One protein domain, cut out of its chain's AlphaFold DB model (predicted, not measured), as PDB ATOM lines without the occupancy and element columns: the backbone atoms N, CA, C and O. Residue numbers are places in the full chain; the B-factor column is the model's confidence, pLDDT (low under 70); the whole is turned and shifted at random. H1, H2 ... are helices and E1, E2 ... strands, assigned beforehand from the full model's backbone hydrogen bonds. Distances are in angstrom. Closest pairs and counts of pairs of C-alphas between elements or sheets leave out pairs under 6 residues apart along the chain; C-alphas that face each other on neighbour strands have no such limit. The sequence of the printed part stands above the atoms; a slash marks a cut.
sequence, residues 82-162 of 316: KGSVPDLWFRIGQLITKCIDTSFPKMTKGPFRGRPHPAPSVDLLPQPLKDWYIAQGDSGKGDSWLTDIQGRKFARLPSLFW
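Overview. This is residues 82 to 162 of the 316 residues of an uncharacterized protein of Deltaproteobacteria bacterium (UniProt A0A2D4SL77). A long helix, H1, has the strand E3 running back beside it, and at the other end of the domain a small two-stranded hairpin, E1 and E2, reaches away from them, with the short helix H2 packed near its open end. E2 runs on into E3, and a wide loop without a named element, residues 104 to 126, joins H1 to H2. The printed part has 81 residues with two named helices and three named strands, in the order H1 H2 E1 E2 E3; 40 residues, under half, are in named elements, and the class is mixed, helices and strands. The sheet has the order E1 - E2 and is antiparallel. The whole is only just loose, close to compact, with a radius of gyration of the C-alphas of 14.2 A and spans of 45 by 30 by 23 A.

Along the chain. Begin at Lys 82 and go on to C-alpha 87 at (-53.288, -32.156, -23.485), where H1 begins; it covers residues 87 to 103 and is 24.1 A long. After the loop, find H2 at residues 127 to 136, 14.6 A long, from C-alpha 127 at (-36.305, -9.588, -30.254). E1 holds residues 146 to 149 and is 9.7 A long; E2 holds residues 152 to 155 and is 10.0 A long. E3, residues 158 to 162, is 13.4 A long and ends at C-alpha 162 at (-44.373, -31.966, -15.927).

Arrangement. Start at the hairpin of E1 and E2, antiparallel neighbours whose directions stand at 150 degrees. The C-alphas of 148 and 153 face each other at 4.6 A; N 147 and O 154, and N 154 and O 147, are within hydrogen-bond range, each at 2.9 A. Look next at Tyr 133 of H2: its C-alpha is 6.7 A from that of Leu 146, the closest pair of H2 and E1, and 6.7 A from that of Ala 155, the closest pair of H2 and E2. E2 runs on into E3 at 24 degrees across a break of 2 residues, and E3 pairs with no named strand. The closest C-alphas of H1 and E3 are those of Gly 93 and Leu 160, 7.0 A apart. H1 and H2 are apart, and so are H1 and E1. In H1 and H2 every O i to N i+4 pair is within hydrogen-bond range.

Size, cuts and confidence. The two C-alphas farthest apart are those of Gly 83 and Gln 150, at 45.2 A, while those of Lys 82 and Trp 162, the first and last printed, are 11.3 A apart. The printed part has no cut. The link from H1 to H2 is long, with 23 residues; H2 to E1 is short, and E1 to E2 and E2 to E3 are tight. The mean pLDDT of the printed part is 86.0, and residues 82 to 84 and residue 142 are under 70.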
ATOM      1  N   LYS A  82     -48.613 -39.768 -22.479       57.09
ATOM      2  CA  LYS A  82     -50.011 -39.279 -22.443       57.09
ATOM      3  C   LYS A  82     -50.819 -39.540 -21.156       57.09
ATOM      4  O   LYS A  82     -51.959 -39.106 -21.068       57.09
ATOM      5  N   GLY A  83     -50.287 -40.254 -20.164       59.72
ATOM      6  CA  GLY A  83     -51.098 -40.772 -19.051       59.72
ATOM      7  C   GLY A  83     -51.395 -39.801 -17.898       59.72
ATOM      8  O   GLY A  83     -52.338 -40.038 -17.144       59.72
ATOM      9  N   SER A  84     -50.587 -38.755 -17.698       67.75
ATOM     10  CA  SER A  84     -50.670 -37.894 -16.498       67.75
ATOM     11  C   SER A  84     -50.533 -36.393 -16.762       67.75
ATOM     12  O   SER A  84     -50.645 -35.599 -15.828       67.75
ATOM     13  N   VAL A  85     -50.295 -36.007 -18.015       79.25
ATOM     14  CA  VAL A  85     -50.078 -34.623 -18.442       79.25
ATOM     15  C   VAL A  85     -51.318 -34.148 -19.208       79.25
ATOM     16  O   VAL A  85     -51.722 -34.827 -20.153       79.25
ATOM     17  N   PRO A  86     -51.913 -32.992 -18.869       80.75
ATOM     18  CA  PRO A  86     -53.020 -32.431 -19.637       80.75
ATOM     19  C   PRO A  86     -52.624 -32.107 -21.087       80.75
ATOM     20  O   PRO A  86     -51.566 -31.527 -21.332       80.75
ATOM     21  N   ASP A  87     -53.514 -32.381 -22.045       83.31
ATOM     22  CA  ASP A  87     -53.288 -32.156 -23.485       83.31
ATOM     23  C   ASP A  87     -52.813 -30.740 -23.833       83.31
ATOM     24  O   ASP A  87     -52.015 -30.544 -24.754       83.31
ATOM     25  N   LEU A  88     -53.295 -29.741 -23.091       87.38
ATOM     26  CA  LEU A  88     -52.888 -28.348 -23.255       87.38
ATOM     27  C   LEU A  88     -51.367 -28.184 -23.118       87.38
ATOM     28  O   LEU A  88     -50.745 -27.498 -23.927       87.38
ATOM     29  N   TRP A  89     -50.765 -28.859 -22.138       88.31
ATOM     30  CA  TRP A  89     -49.334 -28.784 -21.856       88.31
ATOM     31  C   TRP A  89     -48.486 -29.513 -22.894       88.31
ATOM     32  O   TRP A  89     -47.406 -29.032 -23.233       88.31
ATOM     33  N   PHE A  90     -48.997 -30.596 -23.486       86.94
ATOM     34  CA  PHE A  90     -48.350 -31.207 -24.649       86.94
ATOM     35  C   PHE A  90     -48.301 -30.258 -25.841       86.94
ATOM     36  O   PHE A  90     -47.257 -30.121 -26.477       86.94
ATOM     37  N   ARG A  91     -49.409 -29.567 -26.130       89.00
ATOM     38  CA  ARG A  91     -49.458 -28.589 -27.227       89.00
ATOM     39  C   ARG A  91     -48.497 -27.431 -26.982       89.00
ATOM     40  O   ARG A  91     -47.779 -27.040 -27.896       89.00
ATOM     41  N   ILE A  92     -48.442 -26.921 -25.751       92.25
ATOM     42  CA  ILE A  92     -47.472 -25.893 -25.354       92.25
ATOM     43  C   ILE A  92     -46.038 -26.390 -25.587       92.25
ATOM     44  O   ILE A  92     -45.264 -25.713 -26.259       92.25
ATOM     45  N   GLY A  93     -45.694 -27.589 -25.110       90.88
ATOM     46  CA  GLY A  93     -44.357 -28.163 -25.284       90.88
ATOM     47  C   GLY A  93     -43.955 -28.358 -26.751       90.88
ATOM     48  O   GLY A  93     -42.820 -28.057 -27.133       90.88
ATOM     49  N   GLN A  94     -44.895 -28.776 -27.604       90.19
ATOM     50  CA  GLN A  94     -44.688 -28.884 -29.054       90.19
ATOM     51  C   GLN A  94     -44.396 -27.525 -29.700       90.19
ATOM     52  O   GLN A  94     -43.477 -27.420 -30.511       90.19
ATOM     53  N   LEU A  95     -45.139 -26.483 -29.323       93.06
ATOM     54  CA  LEU A  95     -44.964 -25.132 -29.863       93.06
ATOM     55  C   LEU A  95     -43.656 -24.485 -29.392       93.06
ATOM     56  O   LEU A  95     -42.975 -23.845 -30.191       93.06
ATOM     57  N   ILE A  96     -43.254 -24.712 -28.136       93.25
ATOM     58  CA  ILE A  96     -41.929 -24.306 -27.643       93.25
ATOM     59  C   ILE A  96     -40.834 -25.032 -28.428       93.25
ATOM     60  O   ILE A  96     -39.911 -24.389 -28.919       93.25
ATOM     61  N   THR A  97     -40.950 -26.352 -28.598       91.06
ATOM     62  CA  THR A  97     -39.972 -27.147 -29.363       91.06
ATOM     63  C   THR A  97     -39.849 -26.626 -30.795       91.06
ATOM     64  O   THR A  97     -38.740 -26.407 -31.274       91.06
ATOM     65  N   LYS A  98     -40.980 -26.341 -31.453       90.94
ATOM     66  CA  LYS A  98     -40.997 -25.759 -32.799       90.94
ATOM     67  C   LYS A  98     -40.287 -24.405 -32.838       90.94
ATOM     68  O   LYS A  98     -39.446 -24.206 -33.704       90.94
ATOM     69  N   CYS A  99     -40.571 -23.517 -31.884       91.69
ATOM     70  CA  CYS A  99     -39.898 -22.221 -31.773       91.69
ATOM     71  C   CYS A  99     -38.377 -22.370 -31.601       91.69
ATOM     72  O   CYS A  99     -37.611 -21.660 -32.249       91.69
ATOM     73  N   ILE A 100     -37.924 -23.328 -30.786       90.50
ATOM     74  CA  ILE A 100     -36.495 -23.630 -30.631       90.50
ATOM     75  C   ILE A 100     -35.894 -24.077 -31.970       90.50
ATOM     76  O   ILE A 100     -34.879 -23.539 -32.404       90.50
ATOM     77  N   ASP A 101     -36.535 -25.010 -32.669       88.75
ATOM     78  CA  ASP A 101     -36.009 -25.563 -33.921       88.75
ATOM     79  C   ASP A 101     -35.977 -24.558 -35.086       88.75
ATOM     80  O   ASP A 101     -35.134 -24.683 -35.991       88.75
ATOM     81  N   THR A 102     -36.887 -23.579 -35.090       89.56
ATOM     82  CA  THR A 102     -36.985 -22.561 -36.146       89.56
ATOM     83  C   THR A 102     -36.208 -21.293 -35.837       89.56
ATOM     84  O   THR A 102     -35.590 -20.736 -36.742       89.56
ATOM     85  N   SER A 103     -36.248 -20.830 -34.589       88.81
ATOM     86  CA  SER A 103     -35.864 -19.463 -34.234       88.81
ATOM     87  C   SER A 103     -34.553 -19.383 -33.449       88.81
ATOM     88  O   SER A 103     -33.952 -18.311 -33.401       88.81
ATOM     89  N   PHE A 104     -34.073 -20.483 -32.852       89.81
ATOM     90  CA  PHE A 104     -32.791 -20.473 -32.144       89.81
ATOM     91  C   PHE A 104     -31.614 -20.728 -33.104       89.81
ATOM     92  O   PHE A 104     -31.722 -21.545 -34.027       89.81
ATOM     93  N   PRO A 105     -30.450 -20.084 -32.875       89.75
ATOM     94  CA  PRO A 105     -29.240 -20.349 -33.641       89.75
ATOM     95  C   PRO A 105     -28.845 -21.826 -33.598       89.75
ATOM     96  O   PRO A 105     -28.856 -22.460 -32.542       89.75
ATOM     97  N   LYS A 106     -28.451 -22.370 -34.750       88.81
ATOM     98  CA  LYS A 106     -28.036 -23.771 -34.889       88.81
ATOM     99  C   LYS A 106     -26.523 -23.910 -34.787       88.81
ATOM    100  O   LYS A 106     -25.771 -23.032 -35.206       88.81
ATOM    101  N   MET A 107     -26.060 -25.047 -34.278       84.88
ATOM    102  CA  MET A 107     -24.647 -25.401 -34.286       84.88
ATOM    103  C   MET A 107     -24.142 -25.503 -35.727       84.88
ATOM    104  O   MET A 107     -24.694 -26.237 -36.550       84.88
ATOM    105  N   THR A 108     -23.068 -24.780 -36.037       83.81
ATOM    106  CA  THR A 108     -22.486 -24.728 -37.387       83.81
ATOM    107  C   THR A 108     -21.353 -25.737 -37.592       83.81
ATOM    108  O   THR A 108     -21.022 -26.054 -38.734       83.81
ATOM    109  N   LYS A 109     -20.773 -26.269 -36.507       78.62
ATOM    110  CA  LYS A 109     -19.609 -27.169 -36.507       78.62
ATOM    111  C   LYS A 109     -19.794 -28.333 -35.522       78.62
ATOM    112  O   LYS A 109     -20.560 -28.222 -34.568       78.62
ATOM    113  N   GLY A 110     -19.049 -29.419 -35.739       78.88
ATOM    114  CA  GLY A 110     -19.010 -30.589 -34.854       78.88
ATOM    115  C   GLY A 110     -20.089 -31.648 -35.134       78.88
ATOM    116  O   GLY A 110     -20.872 -31.502 -36.075       78.88
ATOM    117  N   PRO A 111     -20.144 -32.714 -34.311       75.31
ATOM    118  CA  PRO A 111     -21.022 -33.876 -34.520       75.31
ATOM    119  C   PRO A 111     -22.521 -33.558 -34.397       75.31
ATOM    120  O   PRO A 111     -23.359 -34.367 -34.776       75.31
ATOM    121  N   PHE A 112     -22.863 -32.369 -33.897       77.56
ATOM    122  CA  PHE A 112     -24.233 -31.907 -33.672       77.56
ATOM    123  C   PHE A 112     -24.650 -30.770 -34.622       77.56
ATOM    124  O   PHE A 112     -25.584 -30.027 -34.325       77.56
ATOM    125  N   ARG A 113     -23.963 -30.606 -35.765       81.12
ATOM    126  CA  ARG A 113     -24.285 -29.576 -36.767       81.12
ATOM    127  C   ARG A 113     -25.770 -29.623 -37.155       81.12
ATOM    128  O   ARG A 113     -26.316 -30.685 -37.431       81.12
ATOM    129  N   GLY A 114     -26.410 -28.454 -37.192       80.44
ATOM    130  CA  GLY A 114     -27.835 -28.307 -37.504       80.44
ATOM    131  C   GLY A 114     -28.780 -28.440 -36.305       80.44
ATOM    132  O   GLY A 114     -29.953 -28.099 -36.443       80.44
ATOM    133  N   ARG A 115     -28.296 -28.864 -35.129       83.06
ATOM    134  CA  ARG A 115     -29.085 -28.848 -33.886       83.06
ATOM    135  C   ARG A 115     -29.098 -27.450 -33.255       83.06
ATOM    136  O   ARG A 115     -28.135 -26.709 -33.462       83.06
ATOM    137  N   PRO A 116     -30.138 -27.083 -32.482       85.38
ATOM    138  CA  PRO A 116     -30.133 -25.861 -31.682       85.38
ATOM    139  C   PRO A 116     -28.871 -25.767 -30.818       85.38
ATOM    140  O   PRO A 116     -28.462 -26.744 -30.188       85.38
ATOM    141  N   HIS A 117     -28.224 -24.603 -30.822       84.81
ATOM    142  CA  HIS A 117     -27.054 -24.353 -29.991       84.81
ATOM    143  C   HIS A 117     -27.482 -24.362 -28.512       84.81
ATOM    144  O   HIS A 117     -28.461 -23.698 -28.190       84.81
ATOM    145  N   PRO A 118     -26.787 -25.073 -27.603       80.38
ATOM    146  CA  PRO A 118     -27.215 -25.203 -26.202       80.38
ATOM    147  C   PRO A 118     -27.111 -23.895 -25.404       80.38
ATOM    148  O   PRO A 118     -27.842 -23.696 -24.439       80.38
ATOM    149  N   ALA A 119     -26.210 -23.006 -25.831       86.19
ATOM    150  CA  ALA A 119     -26.009 -21.690 -25.235       86.19
ATOM    151  C   ALA A 119     -25.825 -20.599 -26.309       86.19
ATOM    152  O   ALA A 119     -24.687 -20.202 -26.573       86.19
ATOM    153  N   PRO A 120     -26.859 -20.221 -27.087       89.25
ATOM    154  CA  PRO A 120     -26.699 -19.230 -28.147       89.25
ATOM    155  C   PRO A 120     -26.420 -17.846 -27.554       89.25
ATOM    156  O   PRO A 120     -26.848 -17.528 -26.445       89.25
ATOM    157  N   SER A 121     -25.728 -16.997 -28.314       91.38
ATOM    158  CA  SER A 121     -25.630 -15.581 -27.955       91.38
ATOM    159  C   SER A 121     -27.027 -14.960 -27.950       91.38
ATOM    160  O   SER A 121     -27.794 -15.151 -28.894       91.38
ATOM    161  N   VAL A 122     -27.337 -14.208 -26.893       92.19
ATOM    162  CA  VAL A 122     -28.634 -13.533 -26.713       92.19
ATOM    163  C   VAL A 122     -28.937 -12.578 -27.865       92.19
ATOM    164  O   VAL A 122     -30.087 -12.440 -28.267       92.19
ATOM    165  N   ASP A 123     -27.906 -11.962 -28.445       92.62
ATOM    166  CA  ASP A 123     -28.044 -11.019 -29.557       92.62
ATOM    167  C   ASP A 123     -28.501 -11.666 -30.867       92.62
ATOM    168  O   ASP A 123     -28.953 -10.963 -31.766       92.62
ATOM    169  N   LEU A 124     -28.396 -12.991 -30.974       92.31
ATOM    170  CA  LEU A 124     -28.827 -13.755 -32.143       92.31
ATOM    171  C   LEU A 124     -30.247 -14.322 -31.996       92.31
ATOM    172  O   LEU A 124     -30.721 -15.003 -32.904       92.31
ATOM    173  N   LEU A 125     -30.910 -14.090 -30.859       93.00
ATOM    174  CA  LEU A 125     -32.297 -14.498 -30.647       93.00
ATOM    175  C   LEU A 125     -33.272 -13.464 -31.233       93.00
ATOM    176  O   LEU A 125     -32.947 -12.275 -31.296       93.00
ATOM    177  N   PRO A 126     -34.497 -13.877 -31.612       93.62
ATOM    178  CA  PRO A 126     -35.563 -12.944 -31.961       93.62
ATOM    179  C   PRO A 126     -35.820 -11.940 -30.835       93.62
ATOM    180  O   PRO A 126     -35.769 -12.308 -29.660       93.62
ATOM    181  N   GLN A 127     -36.159 -10.700 -31.198       94.25
ATOM    182  CA  GLN A 127     -36.305  -9.588 -30.254       94.25
ATOM    183  C   GLN A 127     -37.169  -9.924 -29.018       94.25
ATOM    184  O   GLN A 127     -36.686  -9.705 -27.910       94.25
ATOM    185  N   PRO A 128     -38.364 -10.547 -29.142       95.00
ATOM    186  CA  PRO A 128     -39.183 -10.853 -27.967       95.00
ATOM    187  C   PRO A 128     -38.512 -11.833 -26.993       95.00
ATOM    188  O   PRO A 128     -38.598 -11.666 -25.779       95.00
ATOM    189  N   LEU A 129     -37.817 -12.851 -27.512       93.88
ATOM    190  CA  LEU A 129     -37.067 -13.801 -26.686       93.88
ATOM    191  C   LEU A 129     -35.827 -13.148 -26.080       93.88
ATOM    192  O   LEU A 129     -35.550 -13.356 -24.902       93.88
ATOM    193  N   LYS A 130     -35.099 -12.343 -26.861       94.44
ATOM    194  CA  LYS A 130     -33.948 -11.570 -26.383       94.44
ATOM    195  C   LYS A 130     -34.330 -10.708 -25.179       94.44
ATOM    196  O   LYS A 130     -33.652 -10.776 -24.154       94.44
ATOM    197  N   ASP A 131     -35.423  -9.960 -25.284       95.19
ATOM    198  CA  ASP A 131     -35.900  -9.084 -24.216       95.19
ATOM    199  C   ASP A 131     -36.293  -9.887 -22.970       95.19
ATOM    200  O   ASP A 131     -35.902  -9.530 -21.857       95.19
ATOM    201  N   TRP A 132     -36.976 -11.025 -23.152       94.94
ATOM    202  CA  TRP A 132     -37.325 -11.917 -22.046       94.94
ATOM    203  C   TRP A 132     -36.089 -12.453 -21.313       94.94
ATOM    204  O   TRP A 132     -36.040 -12.384 -20.085       94.94
ATOM    205  N   TYR A 133     -35.074 -12.934 -22.043       93.38
ATOM    206  CA  TYR A 133     -33.829 -13.431 -21.449       93.38
ATOM    207  C   TYR A 133     -33.080 -12.326 -20.698       93.38
ATOM    208  O   TYR A 133     -32.630 -12.553 -19.579       93.38
ATOM    209  N   ILE A 134     -32.970 -11.124 -21.278       92.44
ATOM    210  CA  ILE A 134     -32.332  -9.967 -20.627       92.44
ATOM    211  C   ILE A 134     -33.041  -9.611 -19.318       92.44
ATOM    212  O   ILE A 134     -32.362  -9.320 -18.333       92.44
ATOM    213  N   ALA A 135     -34.375  -9.674 -19.293       91.50
ATOM    214  CA  ALA A 135     -35.170  -9.375 -18.109       91.50
ATOM    215  C   ALA A 135     -34.949 -10.364 -16.949       91.50
ATOM    216  O   ALA A 135     -35.100  -9.966 -15.797       91.50
ATOM    217  N   GLN A 136     -34.555 -11.617 -17.222       88.31
ATOM    218  CA  GLN A 136     -34.251 -12.596 -16.163       88.31
ATOM    219  C   GLN A 136     -32.933 -12.295 -15.426       88.31
ATOM    220  O   GLN A 136     -32.766 -12.694 -14.276       88.31
ATOM    221  N   GLY A 137     -32.002 -11.583 -16.072       82.62
ATOM    222  CA  GLY A 137     -30.683 -11.277 -15.515       82.62
ATOM    223  C   GLY A 137     -29.751 -12.491 -15.407       82.62
ATOM    224  O   GLY A 137     -30.100 -13.606 -15.795       82.62
ATOM    225  N   ASP A 138     -28.535 -12.253 -14.906       81.19
ATOM    226  CA  ASP A 138     -27.595 -13.316 -14.541       81.19
ATOM    227  C   ASP A 138     -27.484 -13.406 -13.015       81.19
ATOM    228  O   ASP A 138     -27.031 -12.463 -12.363       81.19
ATOM    229  N   SER A 139     -27.913 -14.531 -12.440       76.75
ATOM    230  CA  SER A 139     -27.824 -14.780 -10.998       76.75
ATOM    231  C   SER A 139     -26.423 -15.225 -10.550       76.75
ATOM    232  O   SER A 139     -26.180 -15.351  -9.348       76.75
ATOM    233  N   GLY A 140     -25.512 -15.519 -11.492       70.44
ATOM    234  CA  GLY A 140     -24.197 -16.109 -11.221       70.44
ATOM    235  C   GLY A 140     -24.256 -17.557 -10.717       70.44
ATOM    236  O   GLY A 140     -23.239 -18.113 -10.301       70.44
ATOM    237  N   LYS A 141     -25.442 -18.179 -10.725       75.69
ATOM    238  CA  LYS A 141     -25.699 -19.530 -10.213       75.69
ATOM    239  C   LYS A 141     -26.093 -20.497 -11.334       75.69
ATOM    240  O   LYS A 141     -26.316 -20.133 -12.491       75.69
ATOM    241  N   GLY A 142     -26.166 -21.782 -10.987       69.56
ATOM    242  CA  GLY A 142     -26.549 -22.859 -11.906       69.56
ATOM    243  C   GLY A 142     -27.984 -22.765 -12.441       69.56
ATOM    244  O   GLY A 142     -28.267 -23.377 -13.463       69.56
ATOM    245  N   ASP A 143     -28.848 -21.973 -11.813       75.19
ATOM    246  CA  ASP A 143     -30.250 -21.722 -12.174       75.19
ATOM    247  C   ASP A 143     -30.449 -20.458 -13.032       75.19
ATOM    248  O   ASP A 143     -31.579 -20.049 -13.291       75.19
ATOM    249  N   SER A 144     -29.360 -19.833 -13.484       84.62
ATOM    250  CA  SER A 144     -29.415 -18.623 -14.300       84.62
ATOM    251  C   SER A 144     -29.865 -18.920 -15.735       84.62
ATOM    252  O   SER A 144     -29.349 -19.832 -16.388       84.62
ATOM    253  N   TRP A 145     -30.804 -18.122 -16.253       88.25
ATOM    254  CA  TRP A 145     -31.251 -18.160 -17.655       88.25
ATOM    255  C   TRP A 145     -30.231 -17.558 -18.622       88.25
ATOM    256  O   TRP A 145     -30.241 -17.864 -19.819       88.25
ATOM    257  N   LEU A 146     -29.346 -16.719 -18.089       88.56
ATOM    258  CA  LEU A 146     -28.238 -16.101 -18.789       88.56
ATOM    259  C   LEU A 146     -26.913 -16.571 -18.207       88.56
ATOM    260  O   LEU A 146     -26.805 -17.032 -17.078       88.56
ATOM    261  N   THR A 147     -25.861 -16.478 -18.996       86.81
ATOM    262  CA  THR A 147     -24.501 -16.599 -18.486       86.81
ATOM    263  C   THR A 147     -23.663 -15.548 -19.187       86.81
ATOM    264  O   THR A 147     -23.597 -15.532 -20.420       86.81
ATOM    265  N   ASP A 148     -23.076 -14.642 -18.410       85.62
ATOM    266  CA  ASP A 148     -22.104 -13.681 -18.918       85.62
ATOM    267  C   ASP A 148     -20.715 -14.327 -18.975       85.62
ATOM    268  O   ASP A 148     -20.154 -14.757 -17.965       85.62
ATOM    269  N   ILE A 149     -20.159 -14.419 -20.182       83.62
ATOM    270  CA  ILE A 149     -18.790 -14.876 -20.401       83.62
ATOM    271  C   ILE A 149     -18.038 -13.750 -21.098       83.62
ATOM    272  O   ILE A 149     -18.254 -13.486 -22.282       83.62
ATOM    273  N   GLN A 150     -17.123 -13.108 -20.368       83.31
ATOM    274  CA  GLN A 150     -16.255 -12.041 -20.886       83.31
ATOM    275  C   GLN A 150     -17.036 -10.858 -21.501       83.31
ATOM    276  O   GLN A 150     -16.648 -10.322 -22.539       83.31
ATOM    277  N   GLY A 151     -18.153 -10.459 -20.883       83.19
ATOM    278  CA  GLY A 151     -18.999  -9.352 -21.338       83.19
ATOM    279  C   GLY A 151     -19.964  -9.729 -22.463       83.19
ATOM    280  O   GLY A 151     -20.588  -8.852 -23.063       83.19
ATOM    281  N   ARG A 152     -20.082 -11.023 -22.792       87.06
ATOM    282  CA  ARG A 152     -21.032 -11.544 -23.781       87.06
ATOM    283  C   ARG A 152     -22.082 -12.391 -23.088       87.06
ATOM    284  O   ARG A 152     -21.758 -13.341 -22.382       87.06
ATOM    285  N   LYS A 153     -23.349 -12.082 -23.359       90.75
ATOM    286  CA  LYS A 153     -24.492 -12.785 -22.777       90.75
ATOM    287  C   LYS A 153     -24.884 -13.982 -23.636       90.75
ATOM    288  O   LYS A 153     -25.181 -13.840 -24.828       90.75
ATOM    289  N   PHE A 154     -24.925 -15.150 -23.009       89.94
ATOM    290  CA  PHE A 154     -25.393 -16.393 -23.610       89.94
ATOM    291  C   PHE A 154     -26.681 -16.842 -22.927       89.94
ATOM    292  O   PHE A 154     -26.753 -16.889 -21.702       89.94
ATOM    293  N   ALA A 155     -27.701 -17.149 -23.722       91.00
ATOM    294  CA  ALA A 155     -28.970 -17.675 -23.239       91.00
ATOM    295  C   ALA A 155     -28.844 -19.174 -22.990       91.00
ATOM    296  O   ALA A 155     -28.206 -19.865 -23.778       91.00
ATOM    297  N   ARG A 156     -29.482 -19.700 -21.947       88.69
ATOM    298  CA  ARG A 156     -29.641 -21.149 -21.775       88.69
ATOM    299  C   ARG A 156     -30.955 -21.606 -22.372       88.69
ATOM    300  O   ARG A 156     -31.978 -20.937 -22.223       88.69
ATOM    301  N   LEU A 157     -30.942 -22.748 -23.049       88.44
ATOM    302  CA  LEU A 157     -32.170 -23.299 -23.606       88.44
ATOM    303  C   LEU A 157     -33.166 -23.655 -22.503       88.44
ATOM    304  O   LEU A 157     -32.761 -24.137 -21.449       88.44
ATOM    305  N   PRO A 158     -34.469 -23.451 -22.731       89.94
ATOM    306  CA  PRO A 158     -35.483 -23.840 -21.767       89.94
ATOM    307  C   PRO A 158     -35.569 -25.360 -21.654       89.94
ATOM    308  O   PRO A 158     -35.387 -26.104 -22.618       89.94
ATOM    309  N   SER A 159     -35.923 -25.824 -20.470       88.44
ATOM    310  CA  SER A 159     -36.460 -27.154 -20.245       88.44
ATOM    311  C   SER A 159     -37.824 -27.018 -19.594       88.44
ATOM    312  O   SER A 159     -37.975 -26.309 -18.605       88.44
ATOM    313  N   LEU A 160     -38.824 -27.671 -20.184       89.56
ATOM    314  CA  LEU A 160     -40.181 -27.704 -19.660       89.56
ATOM    315  C   LEU A 160     -40.523 -29.142 -19.281       89.56
ATOM    316  O   LEU A 160     -40.576 -30.026 -20.141       89.56
ATOM    317  N   PHE A 161     -40.786 -29.351 -17.998       87.69
ATOM    318  CA  PHE A 161     -41.146 -30.642 -17.429       87.69
ATOM    319  C   PHE A 161     -42.535 -30.595 -16.803       87.69
ATOM    320  O   PHE A 161     -42.992 -29.552 -16.344       87.69
ATOM    321  N   TRP A 162     -43.197 -31.744 -16.751       85.94
ATOM    322  CA  TRP A 162     -44.373 -31.966 -15.927       85.94
ATOM    323  C   TRP A 162     -43.983 -32.780 -14.705       85.94
ATOM    324  O   TRP A 162     -43.585 -33.946 -14.821       85.94
TER     325      TRP A 162